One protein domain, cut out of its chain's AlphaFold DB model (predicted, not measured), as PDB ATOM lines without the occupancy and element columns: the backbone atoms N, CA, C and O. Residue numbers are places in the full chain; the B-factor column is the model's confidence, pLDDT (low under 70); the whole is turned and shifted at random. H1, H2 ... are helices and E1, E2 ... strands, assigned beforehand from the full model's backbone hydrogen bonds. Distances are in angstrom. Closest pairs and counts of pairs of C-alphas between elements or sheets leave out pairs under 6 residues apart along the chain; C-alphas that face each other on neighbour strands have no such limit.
ATOM      1  N   LEU A  24     218.562 224.614 159.346       80.69
ATOM      2  CA  LEU A  24     219.545 223.579 159.652       80.69
ATOM      3  C   LEU A  24     220.093 223.800 161.066       80.69
ATOM      4  O   LEU A  24     220.886 224.701 161.320       80.69
ATOM      5  N   LYS A  25     219.636 222.978 162.011       82.75
ATOM      6  CA  LYS A  25     220.142 222.961 163.390       82.75
ATOM      7  C   LYS A  25     221.145 221.833 163.561       82.75
ATOM      8  O   LYS A  25     220.944 220.742 163.025       82.75
ATOM      9  N   SER A  26     222.194 222.073 164.348       86.56
ATOM     10  CA  SER A  26     223.121 221.007 164.730       86.56
ATOM     11  C   SER A  26     222.369 219.906 165.485       86.56
ATOM     12  O   SER A  26     221.343 220.157 166.126       86.56
ATOM     13  N   ARG A  27     222.875 218.667 165.453       83.50
ATOM     14  CA  ARG A  27     222.243 217.536 166.160       83.50
ATOM     15  C   ARG A  27     222.001 217.851 167.641       83.50
ATOM     16  O   ARG A  27     220.964 217.484 168.189       83.50
ATOM     17  N   GLN A  28     222.941 218.553 168.272       87.44
ATOM     18  CA  GLN A  28     222.866 218.943 169.679       87.44
ATOM     19  C   GLN A  28     221.810 220.029 169.921       87.44
ATOM     20  O   GLN A  28     221.035 219.929 170.870       87.44
ATOM     21  N   GLU A  29     221.725 221.037 169.052       88.25
ATOM     22  CA  GLU A  29     220.684 222.067 169.132       88.25
ATOM     23  C   GLU A  29     219.294 221.485 168.896       88.25
ATOM     24  O   GLU A  29     218.372 221.751 169.666       88.25
ATOM     25  N   ALA A  30     219.142 220.636 167.879       86.69
ATOM     26  CA  ALA A  30     217.890 219.948 167.600       86.69
ATOM     27  C   ALA A  30     217.451 219.085 168.793       86.69
ATOM     28  O   ALA A  30     216.271 219.079 169.147       86.69
ATOM     29  N   PHE A  31     218.394 218.397 169.445       84.56
ATOM     30  CA  PHE A  31     218.124 217.629 170.657       84.56
ATOM     31  C   PHE A  31     217.653 218.524 171.814       84.56
ATOM     32  O   PHE A  31     216.594 218.260 172.386       84.56
ATOM     33  N   ARG A  32     218.359 219.627 172.102       88.00
ATOM     34  CA  ARG A  32     217.972 220.594 173.149       88.00
ATOM     35  C   ARG A  32     216.589 221.196 172.896       88.00
ATOM     36  O   ARG A  32     215.775 221.277 173.812       88.00
ATOM     37  N   ILE A  33     216.298 221.566 171.646       86.81
ATOM     38  CA  ILE A  33     214.989 222.092 171.242       86.81
ATOM     39  C   ILE A  33     213.902 221.036 171.481       86.81
ATOM     40  O   ILE A  33     212.891 221.336 172.111       86.81
ATOM     41  N   ARG A  34     214.100 219.785 171.044       85.50
ATOM     42  CA  ARG A  34     213.131 218.699 171.284       85.50
ATOM     43  C   ARG A  34     212.895 218.464 172.772       85.50
ATOM     44  O   ARG A  34     211.744 218.302 173.171       85.50
ATOM     45  N   GLN A  35     213.945 218.487 173.588       84.62
ATOM     46  CA  GLN A  35     213.835 218.318 175.035       84.62
ATOM     47  C   GLN A  35     213.010 219.445 175.673       84.62
ATOM     48  O   GLN A  35     212.054 219.163 176.394       84.62
ATOM     49  N   ALA A  36     213.301 220.705 175.339       86.75
ATOM     50  CA  ALA A  36     212.560 221.861 175.849       86.75
ATOM     51  C   ALA A  36     211.077 221.827 175.444       86.75
ATOM     52  O   ALA A  36     210.186 222.050 176.262       86.75
ATOM     53  N   LEU A  37     210.797 221.482 174.186       85.06
ATOM     54  CA  LEU A  37     209.432 221.357 173.678       85.06
ATOM     55  C   LEU A  37     208.665 220.211 174.335       85.06
ATOM     56  O   LEU A  37     207.479 220.349 174.625       85.06
ATOM     57  N   THR A  38     209.344 219.092 174.579       83.81
ATOM     58  CA  THR A  38     208.768 217.950 175.290       83.81
ATOM     59  C   THR A  38     208.410 218.350 176.718       83.81
ATOM     60  O   THR A  38     207.283 218.115 177.147       83.81
ATOM     61  N   ALA A  39     209.328 219.007 177.432       82.75
ATOM     62  CA  ALA A  39     209.092 219.497 178.787       82.75
ATOM     63  C   ALA A  39     207.911 220.482 178.844       82.75
ATOM     64  O   ALA A  39     207.079 220.405 179.748       82.75
ATOM     65  N   TYR A  40     207.787 221.351 177.840       85.94
ATOM     66  CA  TYR A  40     206.680 222.294 177.743       85.94
ATOM     67  C   TYR A  40     205.327 221.596 177.536       85.94
ATOM     68  O   TYR A  40     204.414 221.806 178.330       85.94
ATOM     69  N   VAL A  41     205.197 220.697 176.548       85.44
ATOM     70  CA  VAL A  41     203.951 219.926 176.324       85.44
ATOM     71  C   VAL A  41     203.585 219.102 177.559       85.44
ATOM     72  O   VAL A  41     202.428 219.066 177.972       85.44
ATOM     73  N   ARG A  42     204.588 218.497 178.194       81.56
ATOM     74  CA  ARG A  42     204.441 217.714 179.417       81.56
ATOM     75  C   ARG A  42     203.870 218.525 180.583       81.56
ATOM     76  O   ARG A  42     203.081 217.985 181.348       81.56
ATOM     77  N   SER A  43     204.211 219.809 180.714       82.44
ATOM     78  CA  SER A  43     203.713 220.668 181.805       82.44
ATOM     79  C   SER A  43     202.180 220.820 181.829       82.44
ATOM     80  O   SER A  43     201.588 221.105 182.881       82.44
ATOM     81  N   HIS A  44     201.539 220.575 180.679       83.69
ATOM     82  CA  HIS A  44     200.091 220.616 180.494       83.69
ATOM     83  C   HIS A  44     199.398 219.273 180.759       83.69
ATOM     84  O   HIS A  44     198.170 219.230 180.776       83.69
ATOM     85  N   ILE A  45     200.142 218.194 181.005       85.19
ATOM     86  CA  ILE A  45     199.600 216.852 181.233       85.19
ATOM     87  C   ILE A  45     199.666 216.520 182.727       85.19
ATOM     88  O   ILE A  45     200.674 216.762 183.390       85.19
ATOM     89  N   ILE A  46     198.575 215.973 183.260       81.62
ATOM     90  CA  ILE A  46     198.462 215.491 184.636       81.62
ATOM     91  C   ILE A  46     198.629 213.973 184.601       81.62
ATOM     92  O   ILE A  46     197.771 213.254 184.079       81.62
ATOM     93  N   PHE A  47     199.748 213.497 185.136       78.31
ATOM     94  CA  PHE A  47     200.030 212.071 185.270       78.31
ATOM     95  C   PHE A  47     199.416 211.524 186.561       78.31
ATOM     96  O   PHE A  47     199.232 212.278 187.519       78.31
ATOM     97  N   ALA A  48     199.087 210.232 186.572       70.44
ATOM     98  CA  ALA A  48     198.741 209.519 187.795       70.44
ATOM     99  C   ALA A  48     199.914 209.618 188.775       70.44
ATOM    100  O   ALA A  48     201.074 209.551 188.360       70.44
ATOM    101  N   GLU A  49     199.605 209.828 190.052       61.81
ATOM    102  CA  GLU A  49     200.596 209.821 191.123       61.81
ATOM    103  C   GLU A  49     201.339 208.478 191.072       61.81
ATOM    104  O   GLU A  49     200.717 207.415 191.051       61.81
ATOM    105  N   ASN A  50     202.663 208.532 190.911       53.94
ATOM    106  CA  ASN A  50     203.485 207.328 190.902       53.94
ATOM    107  C   ASN A  50     203.528 206.745 192.322       53.94
ATOM    108  O   ASN A  50     203.356 207.483 193.292       53.94
ATOM    109  N   ASP A  51     203.800 205.441 192.421       54.81
ATOM    110  CA  ASP A  51     204.158 204.753 193.668       54.81
ATOM    111  C   ASP A  51     205.028 205.649 194.577       54.81
ATOM    112  O   ASP A  51     205.950 206.304 194.065       54.81
ATOM    113  N   PRO A  52     204.801 205.665 195.906       57.44
ATOM    114  CA  PRO A  52     205.524 206.530 196.846       57.44
ATOM    115  C   PRO A  52     207.050 206.337 196.808       57.44
ATOM    116  O   PRO A  52     207.790 207.231 197.215       57.44
ATOM    117  N   ASP A  53     207.519 205.211 196.266       58.81
ATOM    118  CA  ASP A  53     208.934 204.863 196.141       58.81
ATOM    119  C   ASP A  53     209.617 205.441 194.887       58.81
ATOM    120  O   ASP A  53     210.846 205.433 194.807       58.81
ATOM    121  N   ASN A  54     208.872 205.942 193.889       54.97
ATOM    122  CA  ASN A  54     209.475 206.487 192.668       54.97
ATOM    123  C   ASN A  54     208.594 207.547 191.963       54.97
ATOM    124  O   ASN A  54     207.990 207.284 190.915       54.97
ATOM    125  N   PRO A  55     208.571 208.797 192.467       58.25
ATOM    126  CA  PRO A  55     207.748 209.881 191.925       58.25
ATOM    127  C   PRO A  55     208.091 210.287 190.477       58.25
ATOM    128  O   PRO A  55     207.313 211.011 189.854       58.25
ATOM    129  N   GLU A  56     209.196 209.800 189.898       56.53
ATOM    130  CA  GLU A  56     209.716 210.255 188.601       56.53
ATOM    131  C   GLU A  56     209.726 209.219 187.457       56.53
ATOM    132  O   GLU A  56     210.114 209.554 186.334       56.53
ATOM    133  N   LEU A  57     209.262 207.981 187.672       57.09
ATOM    134  CA  LEU A  57     209.322 206.919 186.645       57.09
ATOM    135  C   LEU A  57     208.572 207.294 185.356       57.09
ATOM    136  O   LEU A  57     209.112 207.218 184.253       57.09
ATOM    137  N   ASN A  58     207.346 207.799 185.500       58.22
ATOM    138  CA  ASN A  58     206.569 208.341 184.382       58.22
ATOM    139  C   ASN A  58     206.960 209.793 184.048       58.22
ATOM    140  O   ASN A  58     206.458 210.379 183.077       58.22
ATOM    141  N   ALA A  59     207.849 210.390 184.855       56.78
ATOM    142  CA  ALA A  59     208.244 211.781 184.731       56.78
ATOM    143  C   ALA A  59     209.371 212.049 183.731       56.78
ATOM    144  O   ALA A  59     209.389 213.087 183.068       56.78
ATOM    145  N   ASN A  60     210.250 211.073 183.537       57.22
ATOM    146  CA  ASN A  60     211.468 211.284 182.759       57.22
ATOM    147  C   ASN A  60     211.462 210.558 181.401       57.22
ATOM    148  O   ASN A  60     212.367 210.754 180.591       57.22
ATOM    149  N   SER A  61     210.427 209.764 181.101       61.75
ATOM    150  CA  SER A  61     210.357 208.993 179.856       61.75
ATOM    151  C   SER A  61     209.584 209.713 178.744       61.75
ATOM    152  O   SER A  61     208.388 209.988 178.854       61.75
ATOM    153  N   HIS A  62     210.260 209.967 177.618       63.12
ATOM    154  CA  HIS A  62     209.635 210.451 176.378       63.12
ATOM    155  C   HIS A  62     208.613 209.449 175.804       63.12
ATOM    156  O   HIS A  62     207.697 209.852 175.085       63.12
ATOM    157  N   LEU A  63     208.736 208.159 176.148       62.44
ATOM    158  CA  LEU A  63     207.851 207.089 175.674       62.44
ATOM    159  C   LEU A  63     206.424 207.225 176.228       62.44
ATOM    160  O   LEU A  63     205.460 206.841 175.561       62.44
ATOM    161  N   THR A  64     206.273 207.841 177.403       64.38
ATOM    162  CA  THR A  64     204.974 208.073 178.054       64.38
ATOM    163  C   THR A  64     204.108 209.071 177.276       64.38
ATOM    164  O   THR A  64     202.884 209.030 177.367       64.38
ATOM    165  N   LEU A  65     204.717 209.942 176.460       67.62
ATOM    166  CA  LEU A  65     203.994 210.864 175.575       67.62
ATOM    167  C   LEU A  65     203.582 210.207 174.252       67.62
ATOM    168  O   LEU A  65     202.536 210.544 173.701       67.62
ATOM    169  N   SER A  66     204.381 209.265 173.740       66.62
ATOM    170  CA  SER A  66     204.031 208.515 172.528       66.62
ATOM    171  C   SER A  66     202.957 207.460 172.778       66.62
ATOM    172  O   SER A  66     202.157 207.197 171.884       66.62
ATOM    173  N   VAL A  67     202.908 206.882 173.985       62.38
ATOM    174  CA  VAL A  67     201.872 205.913 174.356       62.38
ATOM    175  C   VAL A  67     201.301 206.253 175.737       62.38
ATOM    176  O   VAL A  67     201.723 205.674 176.744       62.38
ATOM    177  N   PRO A  68     200.347 207.203 175.808       61.81
ATOM    178  CA  PRO A  68     199.695 207.576 177.054       61.81
ATOM    179  C   PRO A  68     198.740 206.449 177.469       61.81
ATOM    180  O   PRO A  68     197.551 206.465 177.153       61.81
ATOM    181  N   HIS A  69     199.263 205.413 178.125       63.56
ATOM    182  CA  HIS A  69     198.466 204.357 178.760       63.56
ATOM    183  C   HIS A  69     197.721 204.917 179.992       63.56
ATOM    184  O   HIS A  69     197.401 206.105 180.042       63.56
ATOM    185  N   ASP A  70     197.404 204.084 180.983       63.38
ATOM    186  CA  ASP A  70     196.703 204.449 182.230       63.38
ATOM    187  C   ASP A  70     197.448 205.500 183.089       63.38
ATOM    188  O   ASP A  70     196.935 206.015 184.073       63.38
ATOM    189  N   ALA A  71     198.666 205.870 182.682       68.25
ATOM    190  CA  ALA A  71     199.506 206.856 183.349       68.25
ATOM    191  C   ALA A  71     198.997 208.307 183.241       68.25
ATOM    192  O   ALA A  71     199.491 209.163 183.973       68.25
ATOM    193  N   VAL A  72     198.067 208.628 182.332       76.69
ATOM    194  CA  VAL A  72     197.577 210.004 182.133       76.69
ATOM    195  C   VAL A  72     196.151 210.164 182.650       76.69
ATOM    196  O   VAL A  72     195.208 209.618 182.085       76.69
ATOM    197  N   VAL A  73     195.997 210.969 183.702       77.69
ATOM    198  CA  VAL A  73     194.727 211.170 184.420       77.69
ATOM    199  C   VAL A  73     193.948 212.364 183.874       77.69
ATOM    200  O   VAL A  73     192.717 212.382 183.935       77.69
ATOM    201  N   GLY A  74     194.630 213.370 183.321       80.31
ATOM    202  CA  GLY A  74     193.976 214.562 182.784       80.31
ATOM    203  C   GLY A  74     194.910 215.537 182.077       80.31
ATOM    204  O   GLY A  74     196.124 215.354 182.038       80.31
ATOM    205  N   VAL A  75     194.325 216.600 181.523       83.44
ATOM    206  CA  VAL A  75     195.036 217.688 180.829       83.44
ATOM    207  C   VAL A  75     194.612 219.015 181.442       83.44
ATOM    208  O   VAL A  75     193.426 219.233 181.689       83.44
ATOM    209  N   LYS A  76     195.578 219.898 181.696       85.06
ATOM    210  CA  LYS A  76     195.329 221.288 182.096       85.06
ATOM    211  C   LYS A  76     194.710 222.074 180.927       85.06
ATOM    212  O   LYS A  76     194.915 221.696 179.775       85.06
ATOM    213  N   PRO A  77     193.985 223.178 181.188       83.00
ATOM    214  CA  PRO A  77     193.449 224.020 180.120       83.00
ATOM    215  C   PRO A  77     194.571 224.476 179.181       83.00
ATOM    216  O   PRO A  77     195.610 224.957 179.636       83.00
ATOM    217  N   ILE A  78     194.361 224.284 177.878       83.25
ATOM    218  CA  ILE A  78     195.359 224.546 176.839       83.25
ATOM    219  C   ILE A  78     195.510 226.067 176.679       83.25
ATOM    220  O   ILE A  78     194.534 226.726 176.305       83.25
ATOM    221  N   PRO A  79     196.696 226.647 176.935       84.56
ATOM    222  CA  PRO A  79     196.926 228.064 176.684       84.56
ATOM    223  C   PRO A  79     196.795 228.395 175.189       84.56
ATOM    224  O   PRO A  79     197.209 227.592 174.348       84.56
ATOM    225  N   PRO A  80     196.300 229.593 174.825       78.19
ATOM    226  CA  PRO A  80     196.153 230.006 173.425       78.19
ATOM    227  C   PRO A  80     197.496 230.152 172.685       78.19
ATOM    228  O   PRO A  80     197.521 230.193 171.459       78.19
ATOM    229  N   GLU A  81     198.607 230.202 173.423       82.75
ATOM    230  CA  GLU A  81     199.982 230.250 172.910       82.75
ATOM    231  C   GLU A  81     200.396 228.948 172.207       82.75
ATOM    232  O   GLU A  81     201.257 228.949 171.324       82.75
ATOM    233  N   ILE A  82     199.760 227.824 172.560       82.00
ATOM    234  CA  ILE A  82     200.021 226.534 171.927       82.00
ATOM    235  C   ILE A  82     199.237 226.472 170.622       82.00
ATOM    236  O   ILE A  82     198.013 226.354 170.604       82.00
ATOM    237  N   THR A  83     199.956 226.525 169.506       84.12
ATOM    238  CA  THR A  83     199.376 226.487 168.162       84.12
ATOM    239  C   THR A  83     199.826 225.246 167.385       84.12
ATOM    240  O   THR A  83     200.836 224.606 167.695       84.12
ATOM    241  N   GLY A  84     199.035 224.865 166.378       87.56
ATOM    242  CA  GLY A  84     199.342 223.756 165.471       87.56
ATOM    243  C   GLY A  84     199.225 222.362 166.101       87.56
ATOM    244  O   GLY A  84     198.330 222.091 166.901       87.56
ATOM    245  N   LEU A  85     200.142 221.464 165.725       87.88
ATOM    246  CA  LEU A  85     200.097 220.031 166.064       87.88
ATOM    247  C   LEU A  85     200.100 219.749 167.571       87.88
ATOM    248  O   LEU A  85     199.463 218.807 168.028       87.88
ATOM    249  N   ARG A  86     200.794 220.573 168.364       86.06
ATOM    250  CA  ARG A  86     200.867 220.386 169.824       86.06
ATOM    251  C   ARG A  86     199.517 220.609 170.493       86.06
ATOM    252  O   ARG A  86     199.172 219.891 171.423       86.06
ATOM    253  N   ARG A  87     198.746 221.574 169.990       88.81
ATOM    254  CA  ARG A  87     197.385 221.829 170.457       88.81
ATOM    255  C   ARG A  87     196.459 220.682 170.080       88.81
ATOM    256  O   ARG A  87     195.774 220.169 170.951       88.81
ATOM    257  N   GLN A  88     196.514 220.236 168.824       90.62
ATOM    258  CA  GLN A  88     195.727 219.088 168.361       90.62
ATOM    259  C   GLN A  88     196.019 217.826 169.180       90.62
ATOM    260  O   GLN A  88     195.101 217.096 169.532       90.62
ATOM    261  N   TYR A  89     197.286 217.593 169.535       89.50
ATOM    262  CA  TYR A  89     197.670 216.488 170.410       89.50
ATOM    263  C   TYR A  89     197.045 216.608 171.808       89.50
ATOM    264  O   TYR A  89     196.464 215.642 172.294       89.50
ATOM    265  N   LEU A  90     197.119 217.783 172.445       88.81
ATOM    266  CA  LEU A  90     196.521 217.996 173.770       88.81
ATOM    267  C   LEU A  90     194.986 217.882 173.742       88.81
ATOM    268  O   LEU A  90     194.411 217.292 174.652       88.81
ATOM    269  N   GLU A  91     194.330 218.379 172.689       91.06
ATOM    270  CA  GLU A  91     192.881 218.236 172.477       91.06
ATOM    271  C   GLU A  91     192.488 216.763 172.275       91.06
ATOM    272  O   GLU A  91     191.554 216.272 172.911       91.06
ATOM    273  N   ALA A  92     193.235 216.023 171.448       91.00
ATOM    274  CA  ALA A  92     193.015 214.594 171.238       91.00
ATOM    275  C   ALA A  92     193.221 213.791 172.527       91.00
ATOM    276  O   ALA A  92     192.464 212.864 172.818       91.00
ATOM    277  N   LEU A  93     194.217 214.164 173.328       89.00
ATOM    278  CA  LEU A  93     194.499 213.521 174.602       89.00
ATOM    279  C   LEU A  93     193.403 213.832 175.636       89.00
ATOM    280  O   LEU A  93     192.963 212.926 176.341       89.00
ATOM    281  N   GLN A  94     192.880 215.061 175.669       90.31
ATOM    282  CA  GLN A  94     191.715 215.418 176.486       90.31
ATOM    283  C   GLN A  94     190.473 214.601 176.091       90.31
ATOM    284  O   GLN A  94     189.790 214.062 176.966       90.31
ATOM    285  N   ALA A  95     190.205 214.464 174.790       91.31
ATOM    286  CA  ALA A  95     189.106 213.646 174.281       91.31
ATOM    287  C   ALA A  95     189.292 212.155 174.616       91.31
ATOM    288  O   ALA A  95     188.333 211.484 174.994       91.31
ATOM    289  N   ASN A  96     190.524 211.639 174.543       89.88
ATOM    290  CA  ASN A  96     190.833 210.256 174.909       89.88
ATOM    291  C   ASN A  96     190.563 209.990 176.396       89.88
ATOM    292  O   ASN A  96     189.922 208.997 176.732       89.88
ATOM    293  N   VAL A  97     190.994 210.895 177.280       89.12
ATOM    294  CA  VAL A  97     190.727 210.794 178.723       89.12
ATOM    295  C   VAL A  97     189.222 210.839 179.006       89.12
ATOM    296  O   VAL A  97     188.732 210.042 179.804       89.12
ATOM    297  N   ALA A  98     188.471 211.723 178.340       91.31
ATOM    298  CA  ALA A  98     187.015 211.783 178.479       91.31
ATOM    299  C   ALA A  98     186.345 210.469 178.042       91.31
ATOM    300  O   ALA A  98     185.582 209.887 178.811       91.31
ATOM    301  N   ALA A  99     186.712 209.946 176.869       91.19
ATOM    302  CA  ALA A  99     186.184 208.685 176.351       91.19
ATOM    303  C   ALA A  99     186.480 207.495 177.281       91.19
ATOM    304  O   ALA A  99     185.629 206.625 177.463       91.19
ATOM    305  N   ARG A 100     187.659 207.458 177.918       88.62
ATOM    306  CA  ARG A 100     187.991 206.418 178.908       88.62
ATOM    307  C   ARG A 100     187.105 206.488 180.143       88.62
ATOM    308  O   ARG A 100     186.628 205.450 180.590       88.62
ATOM    309  N   ARG A 101     186.864 207.689 180.673       89.00
ATOM    310  CA  ARG A 101     185.976 207.876 181.832       89.00
ATOM    311  C   ARG A 101     184.543 207.470 181.505       89.00
ATOM    312  O   ARG A 101     183.901 206.809 182.312       89.00
ATOM    313  N   GLU A 102     184.054 207.819 180.318       93.31
ATOM    314  CA  GLU A 102     182.733 207.389 179.849       93.31
ATOM    315  C   GLU A 102     182.650 205.866 179.711       93.31
ATOM    316  O   GLU A 102     181.691 205.261 180.186       93.31
ATOM    317  N   TYR A 103     183.672 205.237 179.128       92.19
ATOM    318  CA  TYR A 103     183.751 203.783 179.017       92.19
ATOM    319  C   TYR A 103     183.740 203.103 180.391       92.19
ATOM    320  O   TYR A 103     182.937 202.200 180.615       92.19
ATOM    321  N   GLN A 104     184.573 203.564 181.327       90.06
ATOM    322  CA  GLN A 104     184.604 203.049 182.700       90.06
ATOM    323  C   GLN A 104     183.238 203.198 183.379       90.06
ATOM    324  O   GLN A 104     182.724 202.226 183.921       90.06
ATOM    325  N   ALA A 105     182.586 204.357 183.247       93.88
ATOM    326  CA  ALA A 105     181.249 204.573 183.795       93.88
ATOM    327  C   ALA A 105     180.185 203.644 183.178       93.88
ATOM    328  O   ALA A 105     179.249 203.234 183.865       93.88
ATOM    329  N   VAL A 106     180.288 203.307 181.887       93.69
ATOM    330  CA  VAL A 106     179.389 202.338 181.235       93.69
ATOM    331  C   VAL A 106     179.637 200.924 181.757       93.69
ATOM    332  O   VAL A 106     178.678 200.224 182.077       93.69
ATOM    333  N   VAL A 107     180.902 200.524 181.897       92.38
ATOM    334  CA  VAL A 107     181.284 199.215 182.448       92.38
ATOM    335  C   VAL A 107     180.817 199.075 183.898       92.38
ATOM    336  O   VAL A 107     180.218 198.065 184.253       92.38
ATOM    337  N   GLU A 108     181.011 200.098 184.730       92.44
ATOM    338  CA  GLU A 108     180.538 200.105 186.118       92.44
ATOM    339  C   GLU A 108     179.014 199.999 186.210       92.44
ATOM    340  O   GLU A 108     178.499 199.223 187.016       92.44
ATOM    341  N   LYS A 109     178.277 200.718 185.351       92.56
ATOM    342  CA  LYS A 109     176.816 200.584 185.263       92.56
ATOM    343  C   LYS A 109     176.411 199.167 184.879       92.56
ATOM    344  O   LYS A 109     175.508 198.620 185.502       92.56
ATOM    345  N   GLN A 110     177.071 198.569 183.888       90.31
ATOM    346  CA  GLN A 110     176.786 197.200 183.469       90.31
ATOM    347  C   GLN A 110     177.034 196.203 184.610       90.31
ATOM    348  O   GLN A 110     176.141 195.424 184.935       90.31
ATOM    349  N   ASN A 111     178.176 196.304 185.289       87.38
ATOM    350  CA  ASN A 111     178.502 195.461 186.442       87.38
ATOM    351  C   ASN A 111     177.492 195.641 187.592       87.38
ATOM    352  O   ASN A 111     177.135 194.674 188.267       87.38
ATOM    353  N   ALA A 112     176.999 196.865 187.814       87.19
ATOM    354  CA  ALA A 112     175.965 197.146 188.808       87.19
ATOM    355  C   ALA A 112     174.606 196.525 188.431       87.19
ATOM    356  O   ALA A 112     173.939 195.963 189.301       87.19
ATOM    357  N   TYR A 113     174.209 196.572 187.153       84.94
ATOM    358  CA  TYR A 113     173.005 195.894 186.658       84.94
ATOM    359  C   TYR A 113     173.115 194.369 186.772       84.94
ATOM    360  O   TYR A 113     172.168 193.731 187.228       84.94
ATOM    361  N   GLU A 114     174.264 193.790 186.419       83.31
ATOM    362  CA  GLU A 114     174.531 192.353 186.562       83.31
ATOM    363  C   GLU A 114     174.485 191.926 188.037       83.31
ATOM    364  O   GLU A 114     173.840 190.936 188.383       83.31
ATOM    365  N   SER A 115     175.066 192.726 188.937       81.19
ATOM    366  CA  SER A 115     175.024 192.477 190.384       81.19
ATOM    367  C   SER A 115     173.601 192.574 190.959       81.19
ATOM    368  O   SER A 115     173.227 191.780 191.822       81.19
ATOM    369  N   GLN A 116     172.780 193.516 190.478       78.12
ATOM    370  CA  GLN A 116     171.371 193.631 190.878       78.12
ATOM    371  C   GLN A 116     170.508 192.488 190.324       78.12
ATOM    372  O   GLN A 116     169.650 191.982 191.047       78.12
ATOM    373  N   GLN A 117     170.746 192.042 189.084       73.25
ATOM    374  CA  GLN A 117     170.071 190.868 188.517       73.25
ATOM    375  C   GLN A 117     170.408 189.596 189.301       73.25
ATOM    376  O   GLN A 117     169.497 188.858 189.670       73.25
ATOM    377  N   GLN A 118     171.680 189.391 189.656       68.38
ATOM    378  CA  GLN A 118     172.102 188.254 190.481       68.38
ATOM    379  C   GLN A 118     171.473 188.281 191.886       68.38
ATOM    380  O   GLN A 118     171.098 187.237 192.418       68.38
ATOM    381  N   GLN A 119     171.305 189.462 192.494       68.19
ATOM    382  CA  GLN A 119     170.627 189.596 193.791       68.19
ATOM    383  C   GLN A 119     169.114 189.339 193.703       68.19
ATOM    384  O   GLN A 119     168.551 188.744 194.622       68.19
ATOM    385  N   GLN A 120     168.453 189.732 192.607       63.12
ATOM    386  CA  GLN A 120     167.027 189.450 192.385       63.12
ATOM    387  C   GLN A 120     166.762 187.971 192.064       63.12
ATOM    388  O   GLN A 120     165.770 187.414 192.537       63.12
ATOM    389  N   GLN A 121     167.664 187.307 191.334       58.12
ATOM    390  CA  GLN A 121     167.585 185.866 191.058       58.12
ATOM    391  C   GLN A 121     167.754 185.023 192.334       58.12
ATOM    392  O   GLN A 121     167.047 184.036 192.515       58.12
TER     393      GLN A 121
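This is residues 24 to 121 of the 511 residues of an uncharacterized protein of Aspergillus aculeatus (strain ATCC 16872 / CBS 172.66 / WB 5094) (UniProt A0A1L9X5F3). Two helices, H1 and the much longer H3, reach out to opposite ends from a small middle made of two short strands, E1 and E2, with the short H2 and its loops nearby. Residues 102 to 121 of H3 stick out as a long arm that makes much of the length, and residues 51 to 57 stick out as a loop. The printed part has 98 residues, with H1, E1, H2, E2 and H3 in that order, mostly helix; E1 and E2 form an antiparallel sheet. It is only just loose, close to extended, with a radius of gyration of the C-alphas of 18.9 A and spans of 71 by 34 by 19 A.

Find C-alpha 27 at (222.243, 217.536, 166.160); from there H1 runs 24.5 A to residue 43. E1 is residues 45 to 47, H2 residues 63 to 66 and E2 residues 72 to 75. H3 runs 53.4 A from Leu 85 to C-alpha 121 at (167.585, 185.866, 191.058).

Look at N 46 and O 74, 2.8 A apart, where E1 and E2 pair antiparallel at 153 degrees. The closest C-alphas of E2 and H3, Val 75 and Gln 94, are 5.9 A apart. H1 and H3 are close but not clearly touching, with C-alphas 41 and 86 closest at 7.2 A, at a steep tilt of 43 degrees. H2 and H3 are apart. Every O i to N i+4 pair is within hydrogen-bond range in H1 and H3; H2 is too short for one.

The printed part has no cut, and the C-alphas of Leu 24 and Gln 121, the two farthest apart, are 71.5 A from each other. The link E1 to H2 is long. Residues 49 to 71 and 118 to 121 have pLDDT under 70.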